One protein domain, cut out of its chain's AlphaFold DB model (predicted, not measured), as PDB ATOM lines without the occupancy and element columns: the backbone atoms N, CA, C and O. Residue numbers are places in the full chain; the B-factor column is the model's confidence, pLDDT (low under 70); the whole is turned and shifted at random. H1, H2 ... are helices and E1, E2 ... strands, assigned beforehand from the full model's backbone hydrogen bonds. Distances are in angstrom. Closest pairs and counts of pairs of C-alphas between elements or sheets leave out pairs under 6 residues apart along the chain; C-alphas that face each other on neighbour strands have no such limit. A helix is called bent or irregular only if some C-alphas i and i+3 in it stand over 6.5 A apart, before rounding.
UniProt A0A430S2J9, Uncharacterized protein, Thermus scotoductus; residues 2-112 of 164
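This is residues 2 to 112 of the 164 residues of an uncharacterized protein of Thermus scotoductus (UniProt A0A430S2J9). A small two-stranded hairpin, E1 and E2, forms the core, with H1 and H3, crossed, over one face and H5 over the other. H6 packs beside E1 and bridges H3 and H5; H2 and the short H4 lie toward opposite ends. The printed part has 111 residues, ordered H1 H2 H3 E1 E2 H4 H5 H6, mostly helix, with an antiparallel sheet. It is compact, with a radius of gyration of the C-alphas of 12.8 A, and spans 38 by 29 by 24 A.

E1, residues 52 to 57, and E2, residues 62 to 67, are antiparallel at 158 degrees, with N 53 and O 66 2.9 A apart, within hydrogen-bond range. H3, residues 33 to 50, comes closest to E1 at the C-alphas of Ala 44 and Ile 54, 5.0 A. H5, residues 76 to 91, comes closest to E1 at the C-alphas of Asp 57 and Val 85, 5.0 A. H1, residues 2 to 14, touches residues 39 to 43 of H3, about perpendicular at 77 degrees, closest at the C-alphas of Ala 6 and Ala 43, 4.5 A. H2, residues 22 to 29, touches residues 33 to 36 of H3, about perpendicular at 78 degrees, closest at the C-alphas of Ala 26 and Ala 36, 5.6 A. H6, residues 97 to 111, forms a helical hairpin with H5, a shallow tilt of 15 degrees, opposite ways, closest at the C-alphas of Arg 90 and Tyr 100, 6.3 A. H6 also touches H3, closest at the C-alphas of Glu 45 and Arg 99, 5.1 A. With residues 110 to 111, H6 only just touches H4, residues 71 to 74, with 3 pairs of C-alphas within 8 A, the closest those of Lys 74 and Tyr 111, 7.1 A. H3 and H5 are apart. In H1, H2, H5 and H6 every O i to N i+4 pair is within hydrogen-bond range, in H3 12 of 14; H4 is too short for one.

H1 begins at C-alpha 2 (221.184, 254.419, 142.754) and H6 ends at C-alpha 111 (208.218, 229.007, 155.037). H3 is 25.9 A long, H5 22.7 A and H6 20.8 A. H3 is only just irregular: C-alphas 46 and 49 are 6.7 A apart.

The C-alphas farthest apart, of Gly 30 and Gly 112, are 38.6 A apart. The printed part has no cut and no long link. pLDDT is under 70 at residue 2 and residues 92 to 97.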
ATOM      1  N   ASP A   2     221.403 255.396 141.662       69.62
ATOM      2  CA  ASP A   2     221.184 254.419 142.754       69.62
ATOM      3  C   ASP A   2     220.537 253.090 142.323       69.62
ATOM      4  O   ASP A   2     220.914 252.023 142.803       69.62
ATOM      5  N   LEU A   3     219.600 253.120 141.366       84.44
ATOM      6  CA  LEU A   3     218.948 251.902 140.860       84.44
ATOM      7  C   LEU A   3     219.881 251.003 140.039       84.44
ATOM      8  O   LEU A   3     219.704 249.787 140.043       84.44
ATOM      9  N   GLU A   4     220.846 251.574 139.321       89.44
ATOM     10  CA  GLU A   4     221.824 250.785 138.560       89.44
ATOM     11  C   GLU A   4     222.798 250.094 139.505       89.44
ATOM     12  O   GLU A   4     223.045 248.899 139.353       89.44
ATOM     13  N   LEU A   5     223.245 250.802 140.542       90.81
ATOM     14  CA  LEU A   5     224.100 250.235 141.576       90.81
ATOM     15  C   LEU A   5     223.377 249.127 142.361       90.81
ATOM     16  O   LEU A   5     223.948 248.070 142.601       90.81
ATOM     17  N   ALA A   6     222.088 249.302 142.672       90.31
ATOM     18  CA  ALA A   6     221.268 248.253 143.282       90.31
ATOM     19  C   ALA A   6     221.097 247.013 142.377       90.31
ATOM     20  O   ALA A   6     221.094 245.878 142.859       90.31
ATOM     21  N   ARG A   7     220.978 247.201 141.053       92.94
ATOM     22  CA  ARG A   7     220.984 246.084 140.088       92.94
ATOM     23  C   ARG A   7     222.340 245.388 140.047       92.94
ATOM     24  O   ARG A   7     222.379 244.167 139.906       92.94
ATOM     25  N   GLU A   8     223.425 246.145 140.163       95.44
ATOM     26  CA  GLU A   8     224.773 245.585 140.187       95.44
ATOM     27  C   GLU A   8     225.017 244.774 141.460       95.44
ATOM     28  O   GLU A   8     225.496 243.651 141.362       95.44
ATOM     29  N   VAL A   9     224.557 245.245 142.627       95.44
ATOM     30  CA  VAL A   9     224.557 244.457 143.875       95.44
ATOM     31  C   VAL A   9     223.897 243.096 143.657       95.44
ATOM     32  O   VAL A   9     224.465 242.066 144.015       95.44
ATOM     33  N   PHE A  10     222.711 243.073 143.040       94.81
ATOM     34  CA  PHE A  10     222.013 241.819 142.759       94.81
ATOM     35  C   PHE A  10     222.832 240.909 141.835       94.81
ATOM     36  O   PHE A  10     222.952 239.714 142.106       94.81
ATOM     37  N   ARG A  11     223.415 241.452 140.756       95.56
ATOM     38  CA  ARG A  11     224.242 240.687 139.807       95.56
ATOM     39  C   ARG A  11     225.488 240.106 140.459       95.56
ATOM     40  O   ARG A  11     225.763 238.923 140.274       95.56
ATOM     41  N   VAL A  12     226.217 240.928 141.204       96.69
ATOM     42  CA  VAL A  12     227.452 240.549 141.890       96.69
ATOM     43  C   VAL A  12     227.162 239.450 142.910       96.69
ATOM     44  O   VAL A  12     227.759 238.380 142.835       96.69
ATOM     45  N   LEU A  13     226.170 239.642 143.787       96.19
ATOM     46  CA  LEU A  13     225.828 238.641 144.801       96.19
ATOM     47  C   LEU A  13     225.246 237.352 144.201       96.19
ATOM     48  O   LEU A  13     225.488 236.273 144.728       96.19
ATOM     49  N   SER A  14     224.537 237.429 143.070       93.56
ATOM     50  CA  SER A  14     224.032 236.234 142.368       93.56
ATOM     51  C   SER A  14     225.151 235.345 141.813       93.56
ATOM     52  O   SER A  14     224.930 234.159 141.583       93.56
ATOM     53  N   ARG A  15     226.351 235.900 141.590       94.44
ATOM     54  CA  ARG A  15     227.549 235.162 141.153       94.44
ATOM     55  C   ARG A  15     228.403 234.660 142.320       94.44
ATOM     56  O   ARG A  15     229.371 233.943 142.086       94.44
ATOM     57  N   SER A  16     228.037 234.999 143.555       93.06
ATOM     58  CA  SER A  16     228.792 234.676 144.768       93.06
ATOM     59  C   SER A  16     227.886 233.984 145.793       93.06
ATOM     60  O   SER A  16     227.414 234.634 146.725       93.06
ATOM     61  N   PRO A  17     227.644 232.661 145.661       87.12
ATOM     62  CA  PRO A  17     226.739 231.915 146.546       87.12
ATOM     63  C   PRO A  17     227.116 231.968 148.034       87.12
ATOM     64  O   PRO A  17     226.235 231.940 148.891       87.12
ATOM     65  N   GLU A  18     228.415 232.076 148.332       90.31
ATOM     66  CA  GLU A  18     228.965 232.210 149.691       90.31
ATOM     67  C   GLU A  18     228.829 233.636 150.263       90.31
ATOM     68  O   GLU A  18     229.104 233.885 151.437       90.31
ATOM     69  N   GLY A  19     228.399 234.592 149.437       94.75
ATOM     70  CA  GLY A  19     228.366 236.011 149.765       94.75
ATOM     71  C   GLY A  19     229.735 236.689 149.708       94.75
ATOM     72  O   GLY A  19     230.767 236.049 149.498       94.75
ATOM     73  N   LEU A  20     229.741 238.006 149.909       96.69
ATOM     74  CA  LEU A  20     230.934 238.858 149.834       96.69
ATOM     75  C   LEU A  20     231.155 239.637 151.127       96.69
ATOM     76  O   LEU A  20     230.193 240.082 151.752       96.69
ATOM     77  N   SER A  21     232.412 239.845 151.518       95.69
ATOM     78  CA  SER A  21     232.760 240.784 152.588       95.69
ATOM     79  C   SER A  21     232.369 242.221 152.212       95.69
ATOM     80  O   SER A  21     231.992 242.523 151.074       95.69
ATOM     81  N   ARG A  22     232.460 243.138 153.179       92.56
ATOM     82  CA  ARG A  22     232.234 244.569 152.923       92.56
ATOM     83  C   ARG A  22     233.224 245.119 151.900       92.56
ATOM     84  O   ARG A  22     232.800 245.802 150.969       92.56
ATOM     85  N   GLU A  23     234.511 244.792 152.044       94.06
ATOM     86  CA  GLU A  23     235.540 245.252 151.107       94.06
ATOM     87  C   GLU A  23     235.368 244.613 149.729       94.06
ATOM     88  O   GLU A  23     235.407 245.325 148.729       94.06
ATOM     89  N   GLU A  24     235.108 243.301 149.672       96.38
ATOM     90  CA  GLU A  24     234.898 242.576 148.414       96.38
ATOM     91  C   GLU A  24     233.722 243.169 147.627       96.38
ATOM     92  O   GLU A  24     233.821 243.387 146.419       96.38
ATOM     93  N   LEU A  25     232.614 243.481 148.310       96.25
ATOM     94  CA  LEU A  25     231.448 244.088 147.676       96.25
ATOM     95  C   LEU A  25     231.732 245.521 147.205       96.25
ATOM     96  O   LEU A  25     231.399 245.864 146.073       96.25
ATOM     97  N   ALA A  26     232.346 246.357 148.045       94.94
ATOM     98  CA  ALA A  26     232.694 247.733 147.687       94.94
ATOM     99  C   ALA A  26     233.644 247.778 146.478       94.94
ATOM    100  O   ALA A  26     233.417 248.537 145.533       94.94
ATOM    101  N   GLN A  27     234.648 246.897 146.463       95.31
ATOM    102  CA  GLN A  27     235.585 246.743 145.356       95.31
ATOM    103  C   GLN A  27     234.886 246.263 144.080       95.31
ATOM    104  O   GLN A  27     235.111 246.840 143.018       95.31
ATOM    105  N   ALA A  28     234.015 245.253 144.171       94.69
ATOM    106  CA  ALA A  28     233.271 244.735 143.022       94.69
ATOM    107  C   ALA A  28     232.328 245.780 142.403       94.69
ATOM    108  O   ALA A  28     232.107 245.779 141.195       94.69
ATOM    109  N   LEU A  29     231.784 246.679 143.227       94.12
ATOM    110  CA  LEU A  29     230.915 247.771 142.792       94.12
ATOM    111  C   LEU A  29     231.687 249.030 142.362       94.12
ATOM    112  O   LEU A  29     231.090 249.920 141.759       94.12
ATOM    113  N   GLY A  30     232.983 249.128 142.677       94.38
ATOM    114  CA  GLY A  30     233.802 250.312 142.407       94.38
ATOM    115  C   GLY A  30     233.385 251.551 143.207       94.38
ATOM    116  O   GLY A  30     233.545 252.670 142.724       94.38
ATOM    117  N   VAL A  31     232.825 251.371 144.409       93.50
ATOM    118  CA  VAL A  31     232.304 252.461 145.257       93.50
ATOM    119  C   VAL A  31     232.811 252.352 146.698       93.50
ATOM    120  O   VAL A  31     233.325 251.318 147.113       93.50
ATOM    121  N   GLY A  32     232.653 253.415 147.493       91.62
ATOM    122  CA  GLY A  32     232.972 253.380 148.927       91.62
ATOM    123  C   GLY A  32     231.965 252.571 149.760       91.62
ATOM    124  O   GLY A  32     230.811 252.408 149.359       91.62
ATOM    125  N   ASP A  33     232.369 252.134 150.963       87.38
ATOM    126  CA  ASP A  33     231.559 251.285 151.868       87.38
ATOM    127  C   ASP A  33     230.149 251.844 152.109       87.38
ATOM    128  O   ASP A  33     229.155 251.138 151.947       87.38
ATOM    129  N   ARG A  34     230.034 253.142 152.417       87.62
ATOM    130  CA  ARG A  34     228.733 253.785 152.653       87.62
ATOM    131  C   ARG A  34     227.794 253.653 151.450       87.62
ATOM    132  O   ARG A  34     226.644 253.258 151.609       87.62
ATOM    133  N   GLN A  35     228.301 253.925 150.251       90.19
ATOM    134  CA  GLN A  35     227.511 253.868 149.024       90.19
ATOM    135  C   GLN A  35     227.137 252.424 148.657       90.19
ATOM    136  O   GLN A  35     226.016 252.173 148.218       90.19
ATOM    137  N   ALA A  36     228.033 251.459 148.898       90.94
ATOM    138  CA  ALA A  36     227.729 250.037 148.750       90.94
ATOM    139  C   ALA A  36     226.597 249.604 149.699       90.94
ATOM    140  O   ALA A  36     225.674 248.902 149.286       90.94
ATOM    141  N   ARG A  37     226.616 250.063 150.956       88.75
ATOM    142  CA  ARG A  37     225.576 249.759 151.956       88.75
ATOM    143  C   ARG A  37     224.213 250.324 151.570       88.75
ATOM    144  O   ARG A  37     223.213 249.609 151.677       88.75
ATOM    145  N   ASP A  38     224.174 251.560 151.082       89.75
ATOM    146  CA  ASP A  38     222.941 252.193 150.602       89.75
ATOM    147  C   ASP A  38     222.395 251.469 149.359       89.75
ATOM    148  O   ASP A  38     221.198 251.177 149.267       89.75
ATOM    149  N   ALA A  39     223.277 251.057 148.442       92.00
ATOM    150  CA  ALA A  39     222.901 250.254 147.281       92.00
ATOM    151  C   ALA A  39     222.352 248.876 147.670       92.00
ATOM    152  O   ALA A  39     221.350 248.434 147.103       92.00
ATOM    153  N   VAL A  40     222.957 248.210 148.661       93.31
ATOM    154  CA  VAL A  40     222.438 246.954 149.224       93.31
ATOM    155  C   VAL A  40     221.057 247.161 149.817       93.31
ATOM    156  O   VAL A  40     220.173 246.344 149.575       93.31
ATOM    157  N   ALA A  41     220.843 248.250 150.557       89.69
ATOM    158  CA  ALA A  41     219.546 248.562 151.144       89.69
ATOM    159  C   ALA A  41     218.450 248.704 150.079       89.69
ATOM    160  O   ALA A  41     217.361 248.148 150.244       89.69
ATOM    161  N   LEU A  42     218.756 249.393 148.978       89.75
ATOM    162  CA  LEU A  42     217.834 249.558 147.860       89.75
ATOM    163  C   LEU A  42     217.612 248.242 147.100       89.75
ATOM    164  O   LEU A  42     216.467 247.897 146.802       89.75
ATOM    165  N   ALA A  43     218.671 247.473 146.830       92.19
ATOM    166  CA  ALA A  43     218.577 246.166 146.174       92.19
ATOM    167  C   ALA A  43     217.686 245.204 146.969       92.19
ATOM    168  O   ALA A  43     216.781 244.582 146.417       92.19
ATOM    169  N   ALA A  44     217.895 245.156 148.282       91.25
ATOM    170  CA  ALA A  44     217.089 244.425 149.244       91.25
ATOM    171  C   ALA A  44     215.593 244.767 149.158       91.25
ATOM    172  O   ALA A  44     214.760 243.866 149.068       91.25
ATOM    173  N   GLU A  45     215.243 246.057 149.159       88.81
ATOM    174  CA  GLU A  45     213.847 246.501 149.046       88.81
ATOM    175  C   GLU A  45     213.208 246.041 147.727       88.81
ATOM    176  O   GLU A  45     212.070 245.573 147.721       88.81
ATOM    177  N   LYS A  46     213.930 246.161 146.606       89.88
ATOM    178  CA  LYS A  46     213.395 245.824 145.277       89.88
ATOM    179  C   LYS A  46     213.322 244.321 145.018       89.88
ATOM    180  O   LYS A  46     212.432 243.880 144.295       89.88
ATOM    181  N   ALA A  47     214.224 243.539 145.605       90.75
ATOM    182  CA  ALA A  47     214.297 242.098 145.394       90.75
ATOM    183  C   ALA A  47     213.336 241.306 146.308       90.75
ATOM    184  O   ALA A  47     212.856 240.241 145.914       90.75
ATOM    185  N   ALA A  48     212.985 241.841 147.485       88.75
ATOM    186  CA  ALA A  48     212.106 241.174 148.450       88.75
ATOM    187  C   ALA A  48     210.724 240.763 147.899       88.75
ATOM    188  O   ALA A  48     210.338 239.603 148.084       88.75
ATOM    189  N   PRO A  49     209.983 241.615 147.156       84.62
ATOM    190  CA  PRO A  49     208.713 241.213 146.548       84.62
ATOM    191  C   PRO A  49     208.835 239.997 145.622       84.62
ATOM    192  O   PRO A  49     207.902 239.196 145.555       84.62
ATOM    193  N   MET A  50     209.991 239.842 144.968       89.88
ATOM    194  CA  MET A  50     210.313 238.753 144.040       89.88
ATOM    195  C   MET A  50     210.796 237.475 144.748       89.88
ATOM    196  O   MET A  50     211.162 236.511 144.083       89.88
ATOM    197  N   GLY A  51     210.799 237.443 146.085       88.44
ATOM    198  CA  GLY A  51     211.201 236.271 146.867       88.44
ATOM    199  C   GLY A  51     212.709 236.152 147.084       88.44
ATOM    200  O   GLY A  51     213.202 235.058 147.334       88.44
ATOM    201  N   TYR A  52     213.447 237.259 147.008       93.69
ATOM    202  CA  TYR A  52     214.868 237.289 147.348       93.69
ATOM    203  C   TYR A  52     215.103 238.014 148.665       93.69
ATOM    204  O   TYR A  52     214.521 239.062 148.931       93.69
ATOM    205  N   LEU A  53     216.014 237.488 149.467       93.56
ATOM    206  CA  LEU A  53     216.466 238.115 150.695       93.56
ATOM    207  C   LEU A  53     217.935 238.492 150.524       93.56
ATOM    208  O   LEU A  53     218.773 237.639 150.251       93.56
ATOM    209  N   ILE A  54     218.227 239.782 150.661       95.00
ATOM    210  CA  ILE A  54     219.577 240.334 150.549       95.00
ATOM    211  C   ILE A  54     219.922 241.014 151.864       95.00
ATOM    212  O   ILE A  54     219.158 241.844 152.355       95.00
ATOM    213  N   GLY A  55     221.078 240.700 152.429       92.81
ATOM    214  CA  GLY A  55     221.524 241.339 153.658       92.81
ATOM    215  C   GLY A  55     222.836 240.773 154.162       92.81
ATOM    216  O   GLY A  55     223.401 239.861 153.567       92.81
ATOM    217  N   MET A  56     223.331 241.351 155.250       93.50
ATOM    218  CA  MET A  56     224.525 240.862 155.925       93.50
ATOM    219  C   MET A  56     224.146 239.702 156.841       93.50
ATOM    220  O   MET A  56     223.255 239.849 157.678       93.50
ATOM    221  N   ASP A  57     224.818 238.566 156.679       93.56
ATOM    222  CA  ASP A  57     224.770 237.475 157.643       93.56
ATOM    223  C   ASP A  57     225.784 237.769 158.759       93.56
ATOM    224  O   ASP A  57     226.988 237.806 158.488       93.56
ATOM    225  N   PRO A  58     225.335 238.023 160.001       88.00
ATOM    226  CA  PRO A  58     226.233 238.364 161.102       88.00
ATOM    227  C   PRO A  58     227.154 237.206 161.509       88.00
ATOM    228  O   PRO A  58     228.188 237.460 162.114       88.00
ATOM    229  N   GLU A  59     226.813 235.956 161.170       90.69
ATOM    230  CA  GLU A  59     227.657 234.790 161.474       90.69
ATOM    231  C   GLU A  59     228.917 234.755 160.600       90.69
ATOM    232  O   GLU A  59     230.006 234.470 161.086       90.69
ATOM    233  N   THR A  60     228.781 235.065 159.309       91.50
ATOM    234  CA  THR A  60     229.889 235.005 158.339       91.50
ATOM    235  C   THR A  60     230.479 236.376 158.016       91.50
ATOM    236  O   THR A  60     231.495 236.458 157.331       91.50
ATOM    237  N   ASN A  61     229.847 237.455 158.491       92.06
ATOM    238  CA  ASN A  61     230.167 238.845 158.171       92.06
ATOM    239  C   ASN A  61     230.193 239.129 156.652       92.06
ATOM    240  O   ASN A  61     230.983 239.942 156.163       92.06
ATOM    241  N   ARG A  62     229.318 238.452 155.898       95.56
ATOM    242  CA  ARG A  62     229.199 238.570 154.438       95.56
ATOM    243  C   ARG A  62     227.811 239.043 154.024       95.56
ATOM    244  O   ARG A  62     226.802 238.659 154.614       95.56
ATOM    245  N   TYR A  63     227.751 239.858 152.979       96.25
ATOM    246  CA  TYR A  63     226.529 240.137 152.239       96.25
ATOM    247  C   TYR A  63     226.144 238.924 151.408       96.25
ATOM    248  O   TYR A  63     226.923 238.468 150.576       96.25
ATOM    249  N   VAL A  64     224.933 238.425 151.620       96.44
ATOM    250  CA  VAL A  64     224.389 237.255 150.933       96.44
ATOM    251  C   VAL A  64     223.144 237.629 150.142       96.44
ATOM    252  O   VAL A  64     222.422 238.567 150.490       96.44
ATOM    253  N   LEU A  65     222.882 236.857 149.089       95.94
ATOM    254  CA  LEU A  65     221.628 236.852 148.349       95.94
ATOM    255  C   LEU A  65     221.034 235.449 148.444       95.94
ATOM    256  O   LEU A  65     221.628 234.471 147.994       95.94
ATOM    257  N   LEU A  66     219.856 235.349 149.048       94.56
ATOM    258  CA  LEU A  66     219.121 234.104 149.217       94.56
ATOM    259  C   LEU A  66     217.890 234.135 148.315       94.56
ATOM    260  O   LEU A  66     217.052 235.028 148.440       94.56
ATOM    261  N   ASN A  67     217.764 233.158 147.420       94.06
ATOM    262  CA  ASN A  67     216.536 232.939 146.664       94.06
ATOM    263  C   ASN A  67     215.599 232.056 147.492       94.06
ATOM    264  O   ASN A  67     215.888 230.883 147.708       94.06
ATOM    265  N   LEU A  68     214.492 232.619 147.973       91.31
ATOM    266  CA  LEU A  68     213.542 231.917 148.839       91.31
ATOM    267  C   LEU A  68     212.526 231.074 148.054       91.31
ATOM    268  O   LEU A  68     211.764 230.323 148.656       91.31
ATOM    269  N   ASN A  69     212.507 231.184 146.722       89.56
ATOM    270  CA  ASN A  69     211.572 230.448 145.870       89.56
ATOM    271  C   ASN A  69     212.082 229.054 145.472       89.56
ATOM    272  O   ASN A  69     211.352 228.308 144.820       89.56
ATOM    273  N   THR A  70     213.327 228.698 145.803       88.56
ATOM    274  CA  THR A  70     213.912 227.416 145.386       88.56
ATOM    275  C   THR A  70     213.683 226.311 146.425       88.56
ATOM    276  O   THR A  70     213.496 226.602 147.612       88.56
ATOM    277  N   PRO A  71     213.704 225.024 146.029       84.25
ATOM    278  CA  PRO A  71     213.572 223.913 146.972       84.25
ATOM    279  C   PRO A  71     214.633 223.932 148.083       84.25
ATOM    280  O   PRO A  71     214.323 223.622 149.234       84.25
ATOM    281  N   GLU A  72     215.861 224.356 147.775       83.56
ATOM    282  CA  GLU A  72     216.991 224.408 148.714       83.56
ATOM    283  C   GLU A  72     216.752 225.410 149.851       83.56
ATOM    284  O   GLU A  72     217.259 225.225 150.966       83.56
ATOM    285  N   ALA A  73     215.936 226.442 149.604       83.56
ATOM    286  CA  ALA A  73     215.554 227.422 150.611       83.56
ATOM    287  C   ALA A  73     214.844 226.769 151.802       83.56
ATOM    288  O   ALA A  73     214.993 227.252 152.923       83.56
ATOM    289  N   LYS A  74     214.140 225.647 151.586       82.88
ATOM    290  CA  LYS A  74     213.418 224.895 152.627       82.88
ATOM    291  C   LYS A  74     214.337 224.122 153.573       82.88
ATOM    292  O   LYS A  74     213.867 223.617 154.591       82.88
ATOM    293  N   SER A  75     215.632 224.020 153.268       89.25
ATOM    294  CA  SER A  75     216.582 223.353 154.157       89.25
ATOM    295  C   SER A  75     216.676 224.072 155.517       89.25
ATOM    296  O   SER A  75     216.654 225.308 155.571       89.25
ATOM    297  N   PRO A  76     216.850 223.338 156.637       87.50
ATOM    298  CA  PRO A  76     216.979 223.951 157.959       87.50
ATOM    299  C   PRO A  76     218.134 224.957 158.051       87.50
ATOM    300  O   PRO A  76     218.016 225.978 158.725       87.50
ATOM    301  N   ALA A  77     219.242 224.691 157.351       88.00
ATOM    302  CA  ALA A  77     220.395 225.584 157.309       88.00
ATOM    303  C   ALA A  77     220.055 226.926 156.639       88.00
ATOM    304  O   ALA A  77     220.320 227.977 157.220       88.00
ATOM    305  N   LYS A  78     219.400 226.905 155.468       89.94
ATOM    306  CA  LYS A  78     219.003 228.133 154.762       89.94
ATOM    307  C   LYS A  78     217.923 228.909 155.507       89.94
ATOM    308  O   LYS A  78     218.018 230.131 155.587       89.94
ATOM    309  N   LYS A  79     216.969 228.218 156.138       90.50
ATOM    310  CA  LYS A  79     215.964 228.852 157.003       90.50
ATOM    311  C   LYS A  79     216.611 229.588 158.187       90.50
ATOM    312  O   LYS A  79     216.289 230.749 158.433       90.50
ATOM    313  N   ARG A  80     217.573 228.958 158.880       89.50
ATOM    314  CA  ARG A  80     218.336 229.604 159.968       89.50
ATOM    315  C   ARG A  80     219.135 230.808 159.476       89.50
ATOM    316  O   ARG A  80     219.079 231.863 160.103       89.50
ATOM    317  N   GLN A  81     219.819 230.673 158.340       92.00
ATOM    318  CA  GLN A  81     220.568 231.766 157.722       92.00
ATOM    319  C   GLN A  81     219.657 232.963 157.401       92.00
ATOM    320  O   GLN A  81     219.941 234.087 157.811       92.00
ATOM    321  N   ALA A  82     218.519 232.721 156.745       91.56
ATOM    322  CA  ALA A  82     217.535 233.755 156.432       91.56
ATOM    323  C   ALA A  82     217.015 234.462 157.697       91.56
ATOM    324  O   ALA A  82     216.926 235.692 157.723       91.56
ATOM    325  N   LYS A  83     216.735 233.704 158.769       90.38
ATOM    326  CA  LYS A  83     216.301 234.253 160.062       90.38
ATOM    327  C   LYS A  83     217.351 235.187 160.674       90.38
ATOM    328  O   LYS A  83     216.993 236.280 161.107       90.38
ATOM    329  N   ARG A  84     218.634 234.805 160.677       90.31
ATOM    330  CA  ARG A  84     219.718 235.662 161.197       90.31
ATOM    331  C   ARG A  84     219.859 236.963 160.419       90.31
ATOM    332  O   ARG A  84     219.975 238.021 161.026       90.31
ATOM    333  N   VAL A  85     219.810 236.897 159.089       90.62
ATOM    334  CA  VAL A  85     219.890 238.099 158.247       90.62
ATOM    335  C   VAL A  85     218.707 239.035 158.525       90.62
ATOM    336  O   VAL A  85     218.897 240.241 158.664       90.62
ATOM    337  N   LEU A  86     217.489 238.498 158.678       88.62
ATOM    338  CA  LEU A  86     216.314 239.289 159.065       88.62
ATOM    339  C   LEU A  86     216.468 239.928 160.445       88.62
ATOM    340  O   LEU A  86     216.166 241.109 160.599       88.62
ATOM    341  N   ALA A  87     216.953 239.169 161.427       84.25
ATOM    342  CA  ALA A  87     217.233 239.659 162.773       84.25
ATOM    343  C   ALA A  87     218.273 240.786 162.769       84.25
ATOM    344  O   ALA A  87     218.114 241.778 163.480       84.25
ATOM    345  N   TYR A  88     219.286 240.683 161.907       84.44
ATOM    346  CA  TYR A  88     220.292 241.726 161.738       84.44
ATOM    347  C   TYR A  88     219.715 242.971 161.084       84.44
ATOM    348  O   TYR A  88     219.945 244.076 161.547       84.44
ATOM    349  N   ILE A  89     218.895 242.827 160.044       83.25
ATOM    350  CA  ILE A  89     218.212 243.970 159.426       83.25
ATOM    351  C   ILE A  89     217.269 244.652 160.421       83.25
ATOM    352  O   ILE A  89     217.166 245.880 160.410       83.25
ATOM    353  N   ARG A  90     216.602 243.860 161.269       77.25
ATOM    354  CA  ARG A  90     215.719 244.340 162.329       77.25
ATOM    355  C   ARG A  90     216.486 245.211 163.326       77.25
ATOM    356  O   ARG A  90     216.015 246.297 163.623       77.25
ATOM    357  N   SER A  91     217.659 244.794 163.805       70.12
ATOM    358  CA  SER A  91     218.377 245.513 164.873       70.12
ATOM    359  C   SER A  91     218.782 246.955 164.516       70.12
ATOM    360  O   SER A  91     218.959 247.767 165.416       70.12
ATOM    361  N   TYR A  92     218.849 247.327 163.232       66.19
ATOM    362  CA  TYR A  92     219.089 248.712 162.781       66.19
ATOM    363  C   TYR A  92     217.789 249.543 162.697       66.19
ATOM    364  O   TYR A  92     217.508 250.193 161.690       66.19
ATOM    365  N   PHE A  93     216.950 249.477 163.734       52.06
ATOM    366  CA  PHE A  93     215.502 249.726 163.647       52.06
ATOM    367  C   PHE A  93     215.069 251.167 163.291       52.06
ATOM    368  O   PHE A  93     213.927 251.359 162.886       52.06
ATOM    369  N   GLU A  94     215.933 252.183 163.333       49.25
ATOM    370  CA  GLU A  94     215.484 253.574 163.126       49.25
ATOM    371  C   GLU A  94     215.229 253.966 161.655       49.25
ATOM    372  O   GLU A  94     214.451 254.880 161.397       49.25
ATOM    373  N   THR A  95     215.790 253.255 160.664       52.09
ATOM    374  CA  THR A  95     215.682 253.662 159.240       52.09
ATOM    375  C   THR A  95     215.144 252.591 158.288       52.09
ATOM    376  O   THR A  95     215.032 252.839 157.088       52.09
ATOM    377  N   THR A  96     214.824 251.381 158.765       59.25
ATOM    378  CA  THR A  96     214.676 250.202 157.877       59.25
ATOM    379  C   THR A  96     213.391 249.388 157.994       59.25
ATOM    380  O   THR A  96     213.309 248.292 157.433       59.25
ATOM    381  N   TYR A  97     212.349 249.956 158.608       67.75
ATOM    382  CA  TYR A  97     211.041 249.310 158.776       67.75
ATOM    383  C   TYR A  97     210.475 248.730 157.468       67.75
ATOM    384  O   TYR A  97     210.186 247.538 157.393       67.75
ATOM    385  N   ARG A  98     210.403 249.531 156.393       70.81
ATOM    386  CA  ARG A  98     209.846 249.090 155.099       70.81
ATOM    387  C   ARG A  98     210.574 247.870 154.526       70.81
ATOM    388  O   ARG A  98     209.935 246.929 154.062       70.81
ATOM    389  N   ARG A  99     211.909 247.888 154.568       71.50
ATOM    390  CA  ARG A  99     212.764 246.804 154.060       71.50
ATOM    391  C   ARG A  99     212.543 245.522 154.855       71.50
ATOM    392  O   ARG A  99     212.348 244.465 154.259       71.50
ATOM    393  N   TYR A 100     212.527 245.635 156.182       78.31
ATOM    394  CA  TYR A 100     212.239 244.513 157.068       78.31
ATOM    395  C   TYR A 100     210.861 243.906 156.774       78.31
ATOM    396  O   TYR A 100     210.771 242.705 156.541       78.31
ATOM    397  N   SER A 101     209.805 244.724 156.700       79.56
ATOM    398  CA  SER A 101     208.441 244.245 156.448       79.56
ATOM    399  C   SER A 101     208.323 243.471 155.134       79.56
ATOM    400  O   SER A 101     207.727 242.395 155.109       79.56
ATOM    401  N   LEU A 102     208.921 243.972 154.047       78.31
ATOM    402  CA  LEU A 102     208.892 243.297 152.744       78.31
ATOM    403  C   LEU A 102     209.616 241.946 152.772       78.31
ATOM    404  O   LEU A 102     209.123 240.962 152.218       78.31
ATOM    405  N   MET A 103     210.771 241.869 153.434       80.62
ATOM    406  CA  MET A 103     211.514 240.612 153.547       80.62
ATOM    407  C   MET A 103     210.851 239.621 154.497       80.62
ATOM    408  O   MET A 103     210.852 238.426 154.218       80.62
ATOM    409  N   ALA A 104     210.248 240.094 155.587       83.00
ATOM    410  CA  ALA A 104     209.485 239.253 156.498       83.00
ATOM    411  C   ALA A 104     208.269 238.629 155.795       83.00
ATOM    412  O   ALA A 104     207.998 237.445 155.973       83.00
ATOM    413  N   GLN A 105     207.590 239.385 154.921       84.06
ATOM    414  CA  GLN A 105     206.535 238.850 154.054       84.06
ATOM    415  C   GLN A 105     207.074 237.813 153.058       84.06
ATOM    416  O   GLN A 105     206.433 236.788 152.826       84.06
ATOM    417  N   ALA A 106     208.247 238.048 152.460       81.19
ATOM    418  CA  ALA A 106     208.885 237.075 151.573       81.19
ATOM    419  C   ALA A 106     209.240 235.772 152.310       81.19
ATOM    420  O   ALA A 106     208.919 234.690 151.821       81.19
ATOM    421  N   TYR A 107     209.815 235.883 153.509       89.12
ATOM    422  CA  TYR A 107     210.096 234.753 154.393       89.12
ATOM    423  C   TYR A 107     208.818 233.980 154.731       89.12
ATOM    424  O   TYR A 107     208.770 232.765 154.554       89.12
ATOM    425  N   ALA A 108     207.756 234.676 155.145       86.56
ATOM    426  CA  ALA A 108     206.509 234.023 155.524       86.56
ATOM    427  C   ALA A 108     205.855 233.257 154.372       86.56
ATOM    428  O   ALA A 108     205.365 232.149 154.574       86.56
ATOM    429  N   ARG A 109     205.922 233.791 153.146       85.62
ATOM    430  CA  ARG A 109     205.464 233.075 151.945       85.62
ATOM    431  C   ARG A 109     206.271 231.805 151.672       85.62
ATOM    432  O   ARG A 109     205.686 230.796 151.297       85.62
ATOM    433  N   ALA A 110     207.589 231.849 151.858       83.94
ATOM    434  CA  ALA A 110     208.468 230.710 151.594       83.94
ATOM    435  C   ALA A 110     208.344 229.589 152.642       83.94
ATOM    436  O   ALA A 110     208.415 228.410 152.292       83.94
ATOM    437  N   TYR A 111     208.154 229.950 153.914       86.31
ATOM    438  CA  TYR A 111     208.218 229.007 155.037       86.31
ATOM    439  C   TYR A 111     206.874 228.709 155.708       86.31
ATOM    440  O   TYR A 111     206.820 227.819 156.550       86.31
ATOM    441  N   GLY A 112     205.800 229.417 155.345       82.88
ATOM    442  CA  GLY A 112     204.466 229.227 155.925       82.88
ATOM    443  C   GLY A 112     204.316 229.743 157.361       82.88
ATOM    444  O   GLY A 112     203.306 229.474 158.001       82.88
TER     445      GLY A 112